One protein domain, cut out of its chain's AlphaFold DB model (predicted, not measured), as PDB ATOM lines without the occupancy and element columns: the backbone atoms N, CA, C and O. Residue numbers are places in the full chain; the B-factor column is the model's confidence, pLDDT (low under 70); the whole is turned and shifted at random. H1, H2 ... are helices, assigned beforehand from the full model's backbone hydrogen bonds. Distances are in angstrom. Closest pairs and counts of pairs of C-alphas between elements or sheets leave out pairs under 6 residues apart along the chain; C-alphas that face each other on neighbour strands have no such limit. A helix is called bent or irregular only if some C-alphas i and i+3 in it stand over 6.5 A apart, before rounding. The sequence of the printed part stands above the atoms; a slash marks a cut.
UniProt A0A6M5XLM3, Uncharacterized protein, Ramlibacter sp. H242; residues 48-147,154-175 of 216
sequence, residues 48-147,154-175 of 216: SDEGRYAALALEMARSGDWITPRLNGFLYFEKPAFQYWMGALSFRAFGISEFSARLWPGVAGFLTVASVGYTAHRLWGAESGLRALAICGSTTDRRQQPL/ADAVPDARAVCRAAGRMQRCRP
ATOM      1  N   SER A  48     133.220 131.850 146.727       64.62
ATOM      2  CA  SER A  48     131.797 131.963 146.362       64.62
ATOM      3  C   SER A  48     131.592 131.948 144.840       64.62
ATOM      4  O   SER A  48     130.685 131.296 144.324       64.62
ATOM      5  N   ASP A  49     132.499 132.598 144.104       70.94
ATOM      6  CA  ASP A  49     132.454 132.622 142.646       70.94
ATOM      7  C   ASP A  49     132.706 131.246 142.025       70.94
ATOM      8  O   ASP A  49     131.973 130.851 141.123       70.94
ATOM      9  N   GLU A  50     133.675 130.480 142.531       69.69
ATOM     10  CA  GLU A  50     133.982 129.137 142.020       69.69
ATOM     11  C   GLU A  50     132.777 128.200 142.157       69.69
ATOM     12  O   GLU A  50     132.432 127.494 141.207       69.69
ATOM     13  N   GLY A  51     132.095 128.242 143.308       77.62
ATOM     14  CA  GLY A  51     130.879 127.461 143.552       77.62
ATOM     15  C   GLY A  51     129.730 127.854 142.624       77.62
ATOM     16  O   GLY A  51     129.053 126.985 142.069       77.62
ATOM     17  N   ARG A  52     129.541 129.158 142.395       79.56
ATOM     18  CA  ARG A  52     128.498 129.678 141.502       79.56
ATOM     19  C   ARG A  52     128.729 129.260 140.049       79.56
ATOM     20  O   ARG A  52     127.801 128.760 139.414       79.56
ATOM     21  N   TYR A  53     129.948 129.419 139.529       81.62
ATOM     22  CA  TYR A  53     130.284 129.009 138.158       81.62
ATOM     23  C   TYR A  53     130.162 127.494 137.972       81.62
ATOM     24  O   TYR A  53     129.641 127.050 136.946       81.62
ATOM     25  N   ALA A  54     130.573 126.707 138.970       82.62
ATOM     26  CA  ALA A  54     130.421 125.256 138.948       82.62
ATOM     27  C   ALA A  54     128.943 124.830 138.923       82.62
ATOM     28  O   ALA A  54     128.573 123.965 138.132       82.62
ATOM     29  N   ALA A  55     128.084 125.462 139.731       82.94
ATOM     30  CA  ALA A  55     126.650 125.175 139.747       82.94
ATOM     31  C   ALA A  55     125.972 125.514 138.409       82.94
ATOM     32  O   ALA A  55     125.252 124.676 137.872       82.94
ATOM     33  N   LEU A  56     126.259 126.686 137.831       85.94
ATOM     34  CA  LEU A  56     125.755 127.094 136.510       85.94
ATOM     35  C   LEU A  56     126.144 126.097 135.414       85.94
ATOM     36  O   LEU A  56     125.292 125.614 134.668       85.94
ATOM     37  N   ALA A  57     127.432 125.766 135.326       85.25
ATOM     38  CA  ALA A  57     127.935 124.822 134.335       85.25
ATOM     39  C   ALA A  57     127.353 123.410 134.530       85.25
ATOM     40  O   ALA A  57     127.084 122.714 133.551       85.25
ATOM     41  N   LEU A  58     127.105 122.995 135.775       84.81
ATOM     42  CA  LEU A  58     126.444 121.728 136.073       84.81
ATOM     43  C   LEU A  58     124.967 121.727 135.655       84.81
ATOM     44  O   LEU A  58     124.499 120.726 135.113       84.81
ATOM     45  N   GLU A  59     124.240 122.822 135.893       83.81
ATOM     46  CA  GLU A  59     122.853 122.963 135.439       83.81
ATOM     47  C   GLU A  59     122.773 122.874 133.914       83.81
ATOM     48  O   GLU A  59     121.988 122.072 133.416       83.81
ATOM     49  N   MET A  60     123.641 123.579 133.180       85.81
ATOM     50  CA  MET A  60     123.710 123.498 131.711       85.81
ATOM     51  C   MET A  60     124.082 122.100 131.202       85.81
ATOM     52  O   MET A  60     123.460 121.586 130.272       85.81
ATOM     53  N   ALA A  61     125.058 121.441 131.835       85.69
ATOM     54  CA  ALA A  61     125.462 120.087 131.453       85.69
ATOM     55  C   ALA A  61     124.339 119.050 131.654       85.69
ATOM     56  O   ALA A  61     124.283 118.065 130.914       85.69
ATOM     57  N   ARG A  62     123.464 119.257 132.650       84.31
ATOM     58  CA  ARG A  62     122.336 118.366 132.972       84.31
ATOM     59  C   ARG A  62     121.066 118.687 132.191       84.31
ATOM     60  O   ARG A  62     120.399 117.757 131.752       84.31
ATOM     61  N   SER A  63     120.713 119.966 132.058       83.88
ATOM     62  CA  SER A  63     119.499 120.397 131.355       83.88
ATOM     63  C   SER A  63     119.614 120.203 129.845       83.88
ATOM     64  O   SER A  63     118.604 120.001 129.180       83.88
ATOM     65  N   GLY A  64     120.835 120.273 129.304       81.69
ATOM     66  CA  GLY A  64     121.071 120.264 127.864       81.69
ATOM     67  C   GLY A  64     120.672 121.571 127.171       81.69
ATOM     68  O   GLY A  64     120.821 121.664 125.956       81.69
ATOM     69  N   ASP A  65     120.210 122.579 127.915       83.56
ATOM     70  CA  ASP A  65     119.983 123.933 127.410       83.56
ATOM     71  C   ASP A  65     121.277 124.739 127.559       83.56
ATOM     72  O   ASP A  65     121.634 125.181 128.652       83.56
ATOM     73  N   TRP A  66     121.998 124.896 126.449       83.06
ATOM     74  CA  TRP A  66     123.264 125.631 126.389       83.06
ATOM     75  C   TRP A  66     123.060 127.127 126.136       83.06
ATOM     76  O   TRP A  66     124.008 127.897 126.252       83.06
ATOM     77  N   ILE A  67     121.853 127.564 125.782       83.44
ATOM     78  CA  ILE A  67     121.592 128.961 125.412       83.44
ATOM     79  C   ILE A  67     121.234 129.766 126.659       83.44
ATOM     80  O   ILE A  67     121.671 130.909 126.806       83.44
ATOM     81  N   THR A  68     120.472 129.160 127.570       83.94
ATOM     82  CA  THR A  68     119.870 129.861 128.704       83.94
ATOM     83  C   THR A  68     120.525 129.455 130.030       83.94
ATOM     84  O   THR A  68     120.036 128.539 130.698       83.94
ATOM     85  N   PRO A  69     121.612 130.122 130.471       82.69
ATOM     86  CA  PRO A  69     122.222 129.858 131.766       82.69
ATOM     87  C   PRO A  69     121.234 130.159 132.892       82.69
ATOM     88  O   PRO A  69     120.689 131.264 133.015       82.69
ATOM     89  N   ARG A  70     121.021 129.151 133.736       78.75
ATOM     90  CA  ARG A  70     120.190 129.250 134.931       78.75
ATOM     91  C   ARG A  70     121.017 128.924 136.164       78.75
ATOM     92  O   ARG A  70     121.965 128.145 136.107       78.75
ATOM     93  N   LEU A  71     120.671 129.587 137.258       79.50
ATOM     94  CA  LEU A  71     121.187 129.302 138.585       79.50
ATOM     95  C   LEU A  71     119.992 129.193 139.528       79.50
ATOM     96  O   LEU A  71     119.275 130.175 139.735       79.50
ATOM     97  N   ASN A  72     119.750 128.006 140.088       77.19
ATOM     98  CA  ASN A  72     118.601 127.752 140.970       77.19
ATOM     99  C   ASN A  72     117.242 128.099 140.316       77.19
ATOM    100  O   ASN A  72     116.280 128.485 140.988       77.19
ATOM    101  N   GLY A  73     117.159 127.978 138.987       71.50
ATOM    102  CA  GLY A  73     115.968 128.300 138.193       71.50
ATOM    103  C   GLY A  73     115.820 129.770 137.784       71.50
ATOM    104  O   GLY A  73     114.939 130.071 136.977       71.50
ATOM    105  N   PHE A  74     116.683 130.669 138.263       76.88
ATOM    106  CA  PHE A  74     116.716 132.063 137.814       76.88
ATOM    107  C   PHE A  74     117.670 132.246 136.640       76.88
ATOM    108  O   PHE A  74     118.696 131.579 136.545       76.88
ATOM    109  N   LEU A  75     117.312 133.163 135.748       83.12
ATOM    110  CA  LEU A  75     118.083 133.516 134.567       83.12
ATOM    111  C   LEU A  75     119.323 134.319 134.969       83.12
ATOM    112  O   LEU A  75     119.194 135.309 135.689       83.12
ATOM    113  N   TYR A  76     120.507 133.904 134.521       77.69
ATOM    114  CA  TYR A  76     121.760 134.515 134.961       77.69
ATOM    115  C   TYR A  76     122.662 134.875 133.771       77.69
ATOM    116  O   TYR A  76     123.463 134.064 133.309       77.69
ATOM    117  N   PHE A  77     122.532 136.115 133.286       79.62
ATOM    118  CA  PHE A  77     123.238 136.655 132.111       79.62
ATOM    119  C   PHE A  77     124.301 137.707 132.463       79.62
ATOM    120  O   PHE A  77     124.450 138.714 131.780       79.62
ATOM    121  N   GLU A  78     125.055 137.508 133.543       76.25
ATOM    122  CA  GLU A  78     126.093 138.477 133.928       76.25
ATOM    123  C   GLU A  78     127.412 138.307 133.153       76.25
ATOM    124  O   GLU A  78     128.199 139.249 133.048       76.25
ATOM    125  N   LYS A  79     127.697 137.104 132.638       76.81
ATOM    126  CA  LYS A  79     128.957 136.769 131.954       76.81
ATOM    127  C   LYS A  79     128.695 136.105 130.599       76.81
ATOM    128  O   LYS A  79     127.645 135.487 130.420       76.81
ATOM    129  N   PRO A  80     129.647 136.199 129.650       79.69
ATOM    130  CA  PRO A  80     129.512 135.564 128.343       79.69
ATOM    131  C   PRO A  80     129.348 134.043 128.467       79.69
ATOM    132  O   PRO A  80     130.066 133.392 129.231       79.69
ATOM    133  N   ALA A  81     128.440 133.482 127.658       82.06
ATOM    134  CA  ALA A  81     128.040 132.072 127.702       82.06
ATOM    135  C   ALA A  81     129.211 131.087 127.539       82.06
ATOM    136  O   ALA A  81     129.202 129.998 128.110       82.06
ATOM    137  N   PHE A  82     130.257 131.507 126.828       87.19
ATOM    138  CA  PHE A  82     131.446 130.706 126.556       87.19
ATOM    139  C   PHE A  82     132.108 130.142 127.822       87.19
ATOM    140  O   PHE A  82     132.492 128.974 127.850       87.19
ATOM    141  N   GLN A  83     132.178 130.935 128.898       84.62
ATOM    142  CA  GLN A  83     132.758 130.483 130.167       84.62
ATOM    143  C   GLN A  83     131.991 129.285 130.738       84.62
ATOM    144  O   GLN A  83     132.584 128.363 131.300       84.62
ATOM    145  N   TYR A  84     130.670 129.289 130.580       85.94
ATOM    146  CA  TYR A  84     129.821 128.223 131.073       85.94
ATOM    147  C   TYR A  84     129.835 126.996 130.169       85.94
ATOM    148  O   TYR A  84     129.844 125.881 130.686       85.94
ATOM    149  N   TRP A  85     129.892 127.181 128.848       89.50
ATOM    150  CA  TRP A  85     129.990 126.075 127.894       89.50
ATOM    151  C   TRP A  85     131.234 125.233 128.142       89.50
ATOM    152  O   TRP A  85     131.152 124.011 128.246       89.50
ATOM    153  N   MET A  86     132.380 125.883 128.316       90.00
ATOM    154  CA  MET A  86     133.631 125.169 128.553       90.00
ATOM    155  C   MET A  86     133.650 124.471 129.919       90.00
ATOM    156  O   MET A  86     134.163 123.356 130.039       90.00
ATOM    157  N   GLY A  87     133.023 125.068 130.938       86.94
ATOM    158  CA  GLY A  87     132.790 124.411 132.227       86.94
ATOM    159  C   GLY A  87     131.869 123.189 132.112       86.94
ATOM    160  O   GLY A  87     132.197 122.113 132.610       86.94
ATOM    161  N   ALA A  88     130.744 123.321 131.406       87.12
ATOM    162  CA  ALA A  88     129.785 122.239 131.195       87.12
ATOM    163  C   ALA A  88     130.403 121.082 130.392       87.12
ATOM    164  O   ALA A  88     130.200 119.914 130.729       87.12
ATOM    165  N   LEU A  89     131.221 121.391 129.380       89.50
ATOM    166  CA  LEU A  89     131.977 120.398 128.616       89.50
ATOM    167  C   LEU A  89     133.003 119.670 129.498       89.50
ATOM    168  O   LEU A  89     133.108 118.447 129.428       89.50
ATOM    169  N   SER A  90     133.694 120.400 130.378       87.00
ATOM    170  CA  SER A  90     134.645 119.824 131.340       87.00
ATOM    171  C   SER A  90     133.957 118.841 132.295       87.00
ATOM    172  O   SER A  90     134.479 117.753 132.543       87.00
ATOM    173  N   PHE A  91     132.750 119.165 132.770       85.81
ATOM    174  CA  PHE A  91     131.949 118.245 133.583       85.81
ATOM    175  C   PHE A  91     131.442 117.025 132.812       85.81
ATOM    176  O   PHE A  91     131.351 115.946 133.396       85.81
ATOM    177  N   ARG A  92     131.124 117.157 131.518       85.50
ATOM    178  CA  ARG A  92     130.740 116.003 130.687       85.50
ATOM    179  C   ARG A  92     131.919 115.076 130.395       85.50
ATOM    180  O   ARG A  92     131.723 113.868 130.379       85.50
ATOM    181  N   ALA A  93     133.114 115.626 130.188       86.25
ATOM    182  CA  ALA A  93     134.304 114.846 129.851       86.25
ATOM    183  C   ALA A  93     134.933 114.143 131.069       86.25
ATOM    184  O   ALA A  93     135.280 112.969 130.983       86.25
ATOM    185  N   PHE A  94     135.062 114.840 132.202       82.88
ATOM    186  CA  PHE A  94     135.789 114.347 133.384       82.88
ATOM    187  C   PHE A  94     134.877 114.007 134.573       82.88
ATOM    188  O   PHE A  94     135.350 113.615 135.638       82.88
ATOM    189  N   GLY A  95     133.563 114.167 134.416       83.25
ATOM    190  CA  GLY A  95     132.594 113.999 135.494       83.25
ATOM    191  C   GLY A  95     132.563 115.184 136.463       83.25
ATOM    192  O   GLY A  95     133.252 116.193 136.297       83.25
ATOM    193  N   ILE A  96     131.726 115.070 137.496       80.81
ATOM    194  CA  ILE A  96     131.524 116.122 138.499       80.81
ATOM    195  C   ILE A  96     132.643 116.033 139.540       80.81
ATOM    196  O   ILE A  96     132.596 115.196 140.440       80.81
ATOM    197  N   SER A  97     133.639 116.907 139.414       81.38
ATOM    198  CA  SER A  97     134.729 117.049 140.377       81.38
ATOM    199  C   SER A  97     135.196 118.501 140.484       81.38
ATOM    200  O   SER A  97     134.955 119.325 139.597       81.38
ATOM    201  N   GLU A  98     135.901 118.805 141.565       78.25
ATOM    202  CA  GLU A  98     136.550 120.091 141.817       78.25
ATOM    203  C   GLU A  98     137.622 120.386 140.758       78.25
ATOM    204  O   GLU A  98     137.784 121.527 140.320       78.25
ATOM    205  N   PHE A  99     138.300 119.335 140.289       79.31
ATOM    206  CA  PHE A  99     139.250 119.408 139.186       79.31
ATOM    207  C   PHE A  99     138.555 119.807 137.880       79.31
ATOM    208  O   PHE A  99     138.976 120.765 137.234       79.31
ATOM    209  N   SER A 100     137.440 119.155 137.534       80.12
ATOM    210  CA  SER A 100     136.661 119.466 136.327       80.12
ATOM    211  C   SER A 100     136.168 120.915 136.318       80.12
ATOM    212  O   SER A 100     136.189 121.564 135.274       80.12
ATOM    213  N   ALA A 101     135.779 121.452 137.480       80.56
ATOM    214  CA  ALA A 101     135.338 122.842 137.609       80.56
ATOM    215  C   ALA A 101     136.466 123.854 137.326       80.56
ATOM    216  O   ALA A 101     136.217 124.940 136.800       80.56
ATOM    217  N   ARG A 102     137.711 123.502 137.669       80.38
ATOM    218  CA  ARG A 102     138.897 124.359 137.502       80.38
ATOM    219  C   ARG A 102     139.689 124.076 136.231       80.38
ATOM    220  O   ARG A 102     140.600 124.839 135.909       80.38
ATOM    221  N   LEU A 103     139.332 123.026 135.497       83.88
ATOM    222  CA  LEU A 103     140.026 122.625 134.284       83.88
ATOM    223  C   LEU A 103     140.041 123.764 133.265       83.88
ATOM    224  O   LEU A 103     141.106 124.169 132.813       83.88
ATOM    225  N   TRP A 104     138.872 124.330 132.958       87.00
ATOM    226  CA  TRP A 104     138.757 125.409 131.982       87.00
ATOM    227  C   TRP A 104     139.592 126.661 132.322       87.00
ATOM    228  O   TRP A 104     140.427 127.046 131.499       87.00
ATOM    229  N   PRO A 105     139.454 127.296 133.507       82.56
ATOM    230  CA  PRO A 105     140.300 128.439 133.852       82.56
ATOM    231  C   PRO A 105     141.791 128.069 133.929       82.56
ATOM    232  O   PRO A 105     142.637 128.896 133.587       82.56
ATOM    233  N   GLY A 106     142.121 126.828 134.309       84.38
ATOM    234  CA  GLY A 106     143.486 126.304 134.259       84.38
ATOM    235  C   GLY A 106     144.046 126.259 132.835       84.38
ATOM    236  O   GLY A 106     145.142 126.762 132.594       84.38
ATOM    237  N   VAL A 107     143.288 125.722 131.875       86.56
ATOM    238  CA  VAL A 107     143.672 125.668 130.454       86.56
ATOM    239  C   VAL A 107     143.803 127.074 129.868       86.56
ATOM    240  O   VAL A 107     144.790 127.362 129.195       86.56
ATOM    241  N   ALA A 108     142.864 127.978 130.152       86.69
ATOM    242  CA  ALA A 108     142.916 129.352 129.651       86.69
ATOM    243  C   ALA A 108     144.165 130.107 130.148       86.69
ATOM    244  O   ALA A 108     144.837 130.795 129.372       86.69
ATOM    245  N   GLY A 109     144.522 129.937 131.427       85.19
ATOM    246  CA  GLY A 109     145.760 130.490 131.982       85.19
ATOM    247  C   GLY A 109     147.007 129.885 131.335       85.19
ATOM    248  O   GLY A 109     147.904 130.624 130.929       85.19
ATOM    249  N   PHE A 110     147.027 128.561 131.156       86.06
ATOM    250  CA  PHE A 110     148.135 127.860 130.506       86.06
ATOM    251  C   PHE A 110     148.361 128.357 129.076       86.06
ATOM    252  O   PHE A 110     149.482 128.703 128.712       86.06
ATOM    253  N   LEU A 111     147.291 128.458 128.282       87.44
ATOM    254  CA  LEU A 111     147.349 128.946 126.902       87.44
ATOM    255  C   LEU A 111     147.838 130.389 126.823       87.44
ATOM    256  O   LEU A 111     148.588 130.727 125.911       87.44
ATOM    257  N   THR A 112     147.457 131.230 127.782       87.06
ATOM    258  CA  THR A 112     147.936 132.616 127.845       87.06
ATOM    259  C   THR A 112     149.446 132.650 128.070       87.06
ATOM    260  O   THR A 112     150.168 133.284 127.302       87.06
ATOM    261  N   VAL A 113     149.940 131.919 129.074       86.12
ATOM    262  CA  VAL A 113     151.379 131.836 129.379       86.12
ATOM    263  C   VAL A 113     152.150 131.246 128.194       86.12
ATOM    264  O   VAL A 113     153.159 131.814 127.777       86.12
ATOM    265  N   ALA A 114     151.639 130.172 127.588       85.69
ATOM    266  CA  ALA A 114     152.234 129.547 126.411       85.69
ATOM    267  C   ALA A 114     152.282 130.498 125.204       85.69
ATOM    268  O   ALA A 114     153.309 130.581 124.536       85.69
ATOM    269  N   SER A 115     151.214 131.260 124.949       85.56
ATOM    270  CA  SER A 115     151.148 132.218 123.836       85.56
ATOM    271  C   SER A 115     152.131 133.373 124.021       85.56
ATOM    272  O   SER A 115     152.795 133.781 123.064       85.56
ATOM    273  N   VAL A 116     152.279 133.871 125.253       87.38
ATOM    274  CA  VAL A 116     153.280 134.896 125.590       87.38
ATOM    275  C   VAL A 116     154.691 134.345 125.396       87.38
ATOM    276  O   VAL A 116     155.503 134.979 124.724       87.38
ATOM    277  N   GLY A 117     154.972 133.143 125.908       84.12
ATOM    278  CA  GLY A 117     156.262 132.477 125.729       84.12
ATOM    279  C   GLY A 117     156.605 132.221 124.260       84.12
ATOM    280  O   GLY A 117     157.727 132.492 123.837       84.12
ATOM    281  N   TYR A 118     155.631 131.773 123.464       84.19
ATOM    282  CA  TYR A 118     155.780 131.552 122.024       84.19
ATOM    283  C   TYR A 118     156.061 132.856 121.268       84.19
ATOM    284  O   TYR A 118     156.973 132.921 120.443       84.19
ATOM    285  N   THR A 119     155.320 133.919 121.580       84.38
ATOM    286  CA  THR A 119     155.511 135.229 120.945       84.38
ATOM    287  C   THR A 119     156.880 135.809 121.300       84.38
ATOM    288  O   THR A 119     157.605 136.271 120.420       84.38
ATOM    289  N   ALA A 120     157.283 135.702 122.569       82.25
ATOM    290  CA  ALA A 120     158.596 136.139 123.027       82.25
ATOM    291  C   ALA A 120     159.738 135.321 122.400       82.25
ATOM    292  O   ALA A 120     160.769 135.888 122.034       82.25
ATOM    293  N   HIS A 121     159.534 134.014 122.210       80.56
ATOM    294  CA  HIS A 121     160.468 133.145 121.497       80.56
ATOM    295  C   HIS A 121     160.651 133.574 120.038       80.56
ATOM    296  O   HIS A 121     161.780 133.660 119.556       80.56
ATOM    297  N   ARG A 122     159.548 133.878 119.342       79.69
ATOM    298  CA  ARG A 122     159.574 134.256 117.923       79.69
ATOM    299  C   ARG A 122     160.211 135.630 117.684       79.69
ATOM    300  O   ARG A 122     160.840 135.820 116.650       79.69
ATOM    301  N   LEU A 123     160.038 136.571 118.612       79.81
ATOM    302  CA  LEU A 123     160.537 137.944 118.472       79.81
ATOM    303  C   LEU A 123     161.977 138.123 118.974       79.81
ATOM    304  O   LEU A 123     162.743 138.851 118.351       79.81
ATOM    305  N   TRP A 124     162.354 137.469 120.082       76.12
ATOM    306  CA  TRP A 124     163.627 137.725 120.780       76.12
ATOM    307  C   TRP A 124     164.438 136.457 121.105       76.12
ATOM    308  O   TRP A 124     165.399 136.522 121.877       76.12
ATOM    309  N   GLY A 125     164.072 135.299 120.548       75.31
ATOM    310  CA  GLY A 125     164.809 134.040 120.690       75.31
ATOM    311  C   GLY A 125     164.486 133.213 121.944       75.31
ATOM    312  O   GLY A 125     163.648 133.562 122.778       75.31
ATOM    313  N   ALA A 126     165.169 132.069 122.074       73.06
ATOM    314  CA  ALA A 126     164.860 131.017 123.050       73.06
ATOM    315  C   ALA A 126     164.947 131.436 124.521       73.06
ATOM    316  O   ALA A 126     164.048 131.103 125.295       73.06
ATOM    317  N   GLU A 127     165.974 132.196 124.908       72.75
ATOM    318  CA  GLU A 127     166.102 132.661 126.294       72.75
ATOM    319  C   GLU A 127     164.973 133.609 126.699       72.75
ATOM    320  O   GLU A 127     164.432 133.499 127.799       72.75
ATOM    321  N   SER A 128     164.599 134.526 125.807       77.19
ATOM    322  CA  SER A 128     163.558 135.524 126.051       77.19
ATOM    323  C   SER A 128     162.199 134.860 126.268       77.19
ATOM    324  O   SER A 128     161.477 135.218 127.200       77.19
ATOM    325  N   GLY A 129     161.889 133.826 125.476       76.12
ATOM    326  CA  GLY A 129     160.707 132.987 125.675       76.12
ATOM    327  C   GLY A 129     160.704 132.284 127.035       76.12
ATOM    328  O   GLY A 129     159.704 132.336 127.748       76.12
ATOM    329  N   LEU A 130     161.832 131.689 127.439       76.00
ATOM    330  CA  LEU A 130     161.937 130.990 128.724       76.00
ATOM    331  C   LEU A 130     161.808 131.946 129.922       76.00
ATOM    332  O   LEU A 130     161.104 131.640 130.885       76.00
ATOM    333  N   ARG A 131     162.434 133.129 129.853       79.50
ATOM    334  CA  ARG A 131     162.326 134.169 130.892       79.50
ATOM    335  C   ARG A 131     160.895 134.700 131.002       79.50
ATOM    336  O   ARG A 131     160.384 134.830 132.112       79.50
ATOM    337  N   ALA A 132     160.228 134.943 129.873       81.12
ATOM    338  CA  ALA A 132     158.827 135.360 129.855       81.12
ATOM    339  C   ALA A 132     157.910 134.297 130.486       81.12
ATOM    340  O   ALA A 132     157.072 134.634 131.323       81.12
ATOM    341  N   LEU A 133     158.118 133.014 130.165       81.38
ATOM    342  CA  LEU A 133     157.380 131.905 130.782       81.38
ATOM    343  C   LEU A 133     157.589 131.844 132.300       81.38
ATOM    344  O   LEU A 133     156.617 131.693 133.037       81.38
ATOM    345  N   ALA A 134     158.821 132.015 132.784       80.44
ATOM    346  CA  ALA A 134     159.118 132.003 134.218       80.44
ATOM    347  C   ALA A 134     158.444 133.172 134.970       80.44
ATOM    348  O   ALA A 134     157.868 132.984 136.048       80.44
ATOM    349  N   ILE A 135     158.458 134.375 134.390       83.44
ATOM    350  CA  ILE A 135     157.837 135.573 134.981       83.44
ATOM    351  C   ILE A 135     156.301 135.464 134.960       83.44
ATOM    352  O   ILE A 135     155.632 135.690 135.973       83.44
ATOM    353  N   CYS A 136     155.710 135.074 133.830       81.62
ATOM    354  CA  CYS A 136     154.256 134.930 133.710       81.62
ATOM    355  C   CYS A 136     153.714 133.725 134.501       81.62
ATOM    356  O   CYS A 136     152.626 133.790 135.078       81.62
ATOM    357  N   GLY A 137     154.476 132.633 134.580       79.06
ATOM    358  CA  GLY A 137     154.120 131.457 135.371       79.06
ATOM    359  C   GLY A 137     154.093 131.759 136.870       79.06
ATOM    360  O   GLY A 137     153.100 131.472 137.539       79.06
ATOM    361  N   SER A 138     155.134 132.422 137.387       77.06
ATOM    362  CA  SER A 138     155.242 132.759 138.819       77.06
ATOM    363  C   SER A 138     154.180 133.753 139.303       77.06
ATOM    364  O   SER A 138     153.744 133.694 140.452       77.06
ATOM    365  N   THR A 139     153.710 134.648 138.433       74.44
ATOM    366  CA  THR A 139     152.648 135.611 138.776       74.44
ATOM    367  C   THR A 139     151.256 134.982 138.819       74.44
ATOM    368  O   THR A 139     150.398 135.448 139.574       74.44
ATOM    369  N   THR A 140     151.021 133.912 138.056       65.75
ATOM    370  CA  THR A 140     149.695 133.284 137.958       65.75
ATOM    371  C   THR A 140     149.364 132.407 139.169       65.75
ATOM    372  O   THR A 140     148.209 132.382 139.602       65.75
ATOM    373  N   ASP A 141     150.368 131.775 139.788       59.38
ATOM    374  CA  ASP A 141     150.202 130.946 140.997       59.38
ATOM    375  C   ASP A 141     149.581 131.729 142.175       59.38
ATOM    376  O   ASP A 141     148.760 131.214 142.939       59.38
ATOM    377  N   ARG A 142     149.852 133.040 142.255       49.75
ATOM    378  CA  ARG A 142     149.337 133.911 143.322       49.75
ATOM    379  C   ARG A 142     147.804 134.043 143.312       49.75
ATOM    380  O   ARG A 142     147.223 134.301 144.362       49.75
ATOM    381  N   ARG A 143     147.123 133.815 142.177       49.97
ATOM    382  CA  ARG A 143     145.643 133.824 142.121       49.97
ATOM    383  C   ARG A 143     144.997 132.594 142.764       49.97
ATOM    384  O   ARG A 143     143.795 132.618 143.002       49.97
ATOM    385  N   GLN A 144     145.765 131.539 143.039       53.66
ATOM    386  CA  GLN A 144     145.259 130.312 143.663       53.66
ATOM    387  C   GLN A 144     145.535 130.238 145.171       53.66
ATOM    388  O   GLN A 144     145.127 129.267 145.816       53.66
ATOM    389  N   GLN A 145     146.231 131.223 145.751       45.97
ATOM    390  CA  GLN A 145     146.525 131.222 147.181       45.97
ATOM    391  C   GLN A 145     145.279 131.614 147.994       45.97
ATOM    392  O   GLN A 145     144.721 132.693 147.784       45.97
ATOM    393  N   PRO A 146     144.827 130.763 148.934       47.47
ATOM    394  CA  PRO A 146     143.759 131.130 149.846       47.47
ATOM    395  C   PRO A 146     144.243 132.260 150.758       47.47
ATOM    396  O   PRO A 146     145.270 132.135 151.423       47.47
ATOM    397  N   LEU A 147     143.489 133.361 150.798       50.28
ATOM    398  CA  LEU A 147     143.690 134.436 151.770       50.28
ATOM    399  C   LEU A 147     143.667 133.832 153.194       50.28
ATOM    400  O   LEU A 147     142.839 132.949 153.436       50.28
ATOM    401  N   ALA A 154     135.859 128.911 155.242       44.09
ATOM    402  CA  ALA A 154     135.781 127.566 154.669       44.09
ATOM    403  C   ALA A 154     134.996 126.599 155.569       44.09
ATOM    404  O   ALA A 154     134.250 125.776 155.054       44.09
ATOM    405  N   ASP A 155     135.053 126.780 156.891       46.44
ATOM    406  CA  ASP A 155     134.222 126.025 157.843       46.44
ATOM    407  C   ASP A 155     132.715 126.347 157.719       46.44
ATOM    408  O   ASP A 155     131.869 125.619 158.236       46.44
ATOM    409  N   ALA A 156     132.363 127.440 157.031       44.03
ATOM    410  CA  ALA A 156     130.989 127.871 156.781       44.03
ATOM    411  C   ALA A 156     130.521 127.638 155.330       44.03
ATOM    412  O   ALA A 156     129.317 127.703 155.073       44.03
ATOM    413  N   VAL A 157     131.432 127.381 154.382       46.62
ATOM    414  CA  VAL A 157     131.078 127.112 152.981       46.62
ATOM    415  C   VAL A 157     130.894 125.601 152.806       46.62
ATOM    416  O   VAL A 157     131.825 124.841 153.067       46.62
ATOM    417  N   PRO A 158     129.709 125.130 152.381       49.84
ATOM    418  CA  PRO A 158     129.497 123.712 152.136       49.84
ATOM    419  C   PRO A 158     130.477 123.201 151.071       49.84
ATOM    420  O   PRO A 158     130.661 123.835 150.037       49.84
ATOM    421  N   ASP A 159     131.079 122.038 151.334       52.09
ATOM    422  CA  ASP A 159     131.965 121.308 150.419       52.09
ATOM    423  C   ASP A 159     131.392 121.261 148.988       52.09
ATOM    424  O   ASP A 159     130.177 121.198 148.805       52.09
ATOM    425  N   ALA A 160     132.230 121.226 147.953       48.22
ATOM    426  CA  ALA A 160     131.784 121.157 146.561       48.22
ATOM    427  C   ALA A 160     130.864 119.948 146.313       48.22
ATOM    428  O   ALA A 160     129.864 120.055 145.598       48.22
ATOM    429  N   ARG A 161     131.111 118.822 146.996       51.62
ATOM    430  CA  ARG A 161     130.202 117.660 147.008       51.62
ATOM    431  C   ARG A 161     128.893 117.936 147.736       51.62
ATOM    432  O   ARG A 161     127.882 117.321 147.405       51.62
ATOM    433  N   ALA A 162     128.893 118.795 148.749       56.28
ATOM    434  CA  ALA A 162     127.692 119.243 149.446       56.28
ATOM    435  C   ALA A 162     126.909 120.266 148.612       56.28
ATOM    436  O   ALA A 162     125.696 120.132 148.540       56.28
ATOM    437  N   VAL A 163     127.563 121.185 147.896       57.69
ATOM    438  CA  VAL A 163     126.929 122.094 146.923       57.69
ATOM    439  C   VAL A 163     126.333 121.301 145.763       57.69
ATOM    440  O   VAL A 163     125.158 121.465 145.452       57.69
ATOM    441  N   CYS A 164     127.078 120.354 145.186       52.44
ATOM    442  CA  CYS A 164     126.584 119.491 144.111       52.44
ATOM    443  C   CYS A 164     125.446 118.565 144.580       52.44
ATOM    444  O   CYS A 164     124.481 118.348 143.840       52.44
ATOM    445  N   ARG A 165     125.518 118.035 145.813       54.03
ATOM    446  CA  ARG A 165     124.428 117.240 146.412       54.03
ATOM    447  C   ARG A 165     123.226 118.095 146.796       54.03
ATOM    448  O   ARG A 165     122.110 117.618 146.630       54.03
ATOM    449  N   ALA A 166     123.421 119.313 147.292       50.56
ATOM    450  CA  ALA A 166     122.352 120.241 147.656       50.56
ATOM    451  C   ALA A 166     121.633 120.763 146.409       50.56
ATOM    452  O   ALA A 166     120.408 120.720 146.374       50.56
ATOM    453  N   ALA A 167     122.369 121.122 145.355       50.72
ATOM    454  CA  ALA A 167     121.806 121.461 144.050       50.72
ATOM    455  C   ALA A 167     121.017 120.278 143.456       50.72
ATOM    456  O   ALA A 167     119.887 120.445 143.002       50.72
ATOM    457  N   GLY A 168     121.552 119.052 143.556       47.16
ATOM    458  CA  GLY A 168     120.830 117.835 143.161       47.16
ATOM    459  C   GLY A 168     119.584 117.531 144.010       47.16
ATOM    460  O   GLY A 168     118.603 117.007 143.485       47.16
ATOM    461  N   ARG A 169     119.588 117.868 145.310       44.81
ATOM    462  CA  ARG A 169     118.439 117.681 146.218       44.81
ATOM    463  C   ARG A 169     117.362 118.752 146.031       44.81
ATOM    464  O   ARG A 169     116.187 118.410 146.028       44.81
ATOM    465  N   MET A 170     117.743 120.015 145.829       40.88
ATOM    466  CA  MET A 170     116.807 121.120 145.577       40.88
ATOM    467  C   MET A 170     116.044 120.945 144.261       40.88
ATOM    468  O   MET A 170     114.858 121.253 144.205       40.88
ATOM    469  N   GLN A 171     116.682 120.387 143.227       45.69
ATOM    470  CA  GLN A 171     116.024 120.114 141.945       45.69
ATOM    471  C   GLN A 171     115.025 118.949 142.015       45.69
ATOM    472  O   GLN A 171     113.998 119.009 141.349       45.69
ATOM    473  N   ARG A 172     115.232 117.937 142.877       40.44
ATOM    474  CA  ARG A 172     114.200 116.908 143.133       40.44
ATOM    475  C   ARG A 172     112.913 117.486 143.733       40.44
ATOM    476  O   ARG A 172     111.863 116.878 143.577       40.44
ATOM    477  N   CYS A 173     112.990 118.643 144.390       29.94
ATOM    478  CA  CYS A 173     111.833 119.310 144.981       29.94
ATOM    479  C   CYS A 173     111.154 120.325 144.046       29.94
ATOM    480  O   CYS A 173     110.123 120.876 144.429       29.94
ATOM    481  N   ARG A 174     111.690 120.599 142.844       36.03
ATOM    482  CA  ARG A 174     111.075 121.539 141.894       36.03
ATOM    483  C   ARG A 174     110.711 120.821 140.592       36.03
ATOM    484  O   ARG A 174     111.615 120.477 139.832       36.03
ATOM    485  N   PRO A 175     109.417 120.596 140.301       30.08
ATOM    486  CA  PRO A 175     109.026 120.066 139.005       30.08
ATOM    487  C   PRO A 175     109.433 121.051 137.904       30.08
ATOM    488  O   PRO A 175     109.259 122.271 138.027       30.08
TER     489      PRO A 175
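Overview. This is residues 48 to 147 and 154 to 175 of the 216 residues of an uncharacterized protein of Ramlibacter sp. H242 (UniProt A0A6M5XLM3). A long helical hairpin, H3 and H4, reaches away from a small head in which H1 and H2 cross; H5 packs on H1 at the side of the head away from the hairpin. A loop of residues 64 to 80 joins H1 to H2. The printed part has 122 residues, with five named helices, H1 to H5 in order, and no named strand: the class is all helix. It is loose, with a radius of gyration of the C-alphas of 18.0 A, and elongated, spanning 60 by 35 by 26 A.

Along the chain. Find C-alpha 48 at (131.797, 131.963, 146.362); from there H1, residues 48 to 63, runs 22.6 A. Next come H2, residues 81 to 94, 20.2 A, and H3, residues 98 to 124, 38.6 A. H3 has a kink of 36 degrees near residue 105 and is irregular, with C-alphas 101 and 104 7.1 A apart. H4, residues 126 to 144, is 28.5 A long; H5, residues 160 to 172, runs 18.4 A to C-alpha 172 at (114.200, 116.908, 143.133).

Arrangement. Look at Ala 57 and Ala 88, the closest C-alphas of H1 and H2, 4.5 A apart; these helices touch, about perpendicular at 73 degrees. H1 and H3 only just touch, with 3 pairs of C-alphas within 8 A, the closest Ala 54 and Ala 101 at 5.6 A. With residues 100 to 104 alone, H3 touches H2, closest at the C-alphas of Ser 90 and Ser 100, 5.4 A. H3 and H4 form a hairpin and touch at a shallow tilt of 26 degrees, opposite ways; their closest C-alphas, His 121 and Gly 129, are 4.2 A apart. H5 touches residues 51 to 55 of H1, closest at the C-alphas of Gly 51 and Ala 160, 7.0 A, at a steep tilt of 45 degrees, the same way. H4 is apart from H1, H2 and H5. In H1 and H2 every O i to N i+4 pair is within hydrogen-bond range; H3 has 21 of 23, H4 11 of 15 and H5 8 of 9.

Size, cuts and confidence. The two C-alphas farthest apart, Gly 125 and Pro 175, are 60.4 A apart. Residues 148 to 153 are not printed; C-alphas 147 and 154 are 10.9 A apart across the cut. The link from H1 to H2 is long. Low confidence, pLDDT under 70, falls on residues 48, 50, 140 to 147 and 154 to 175.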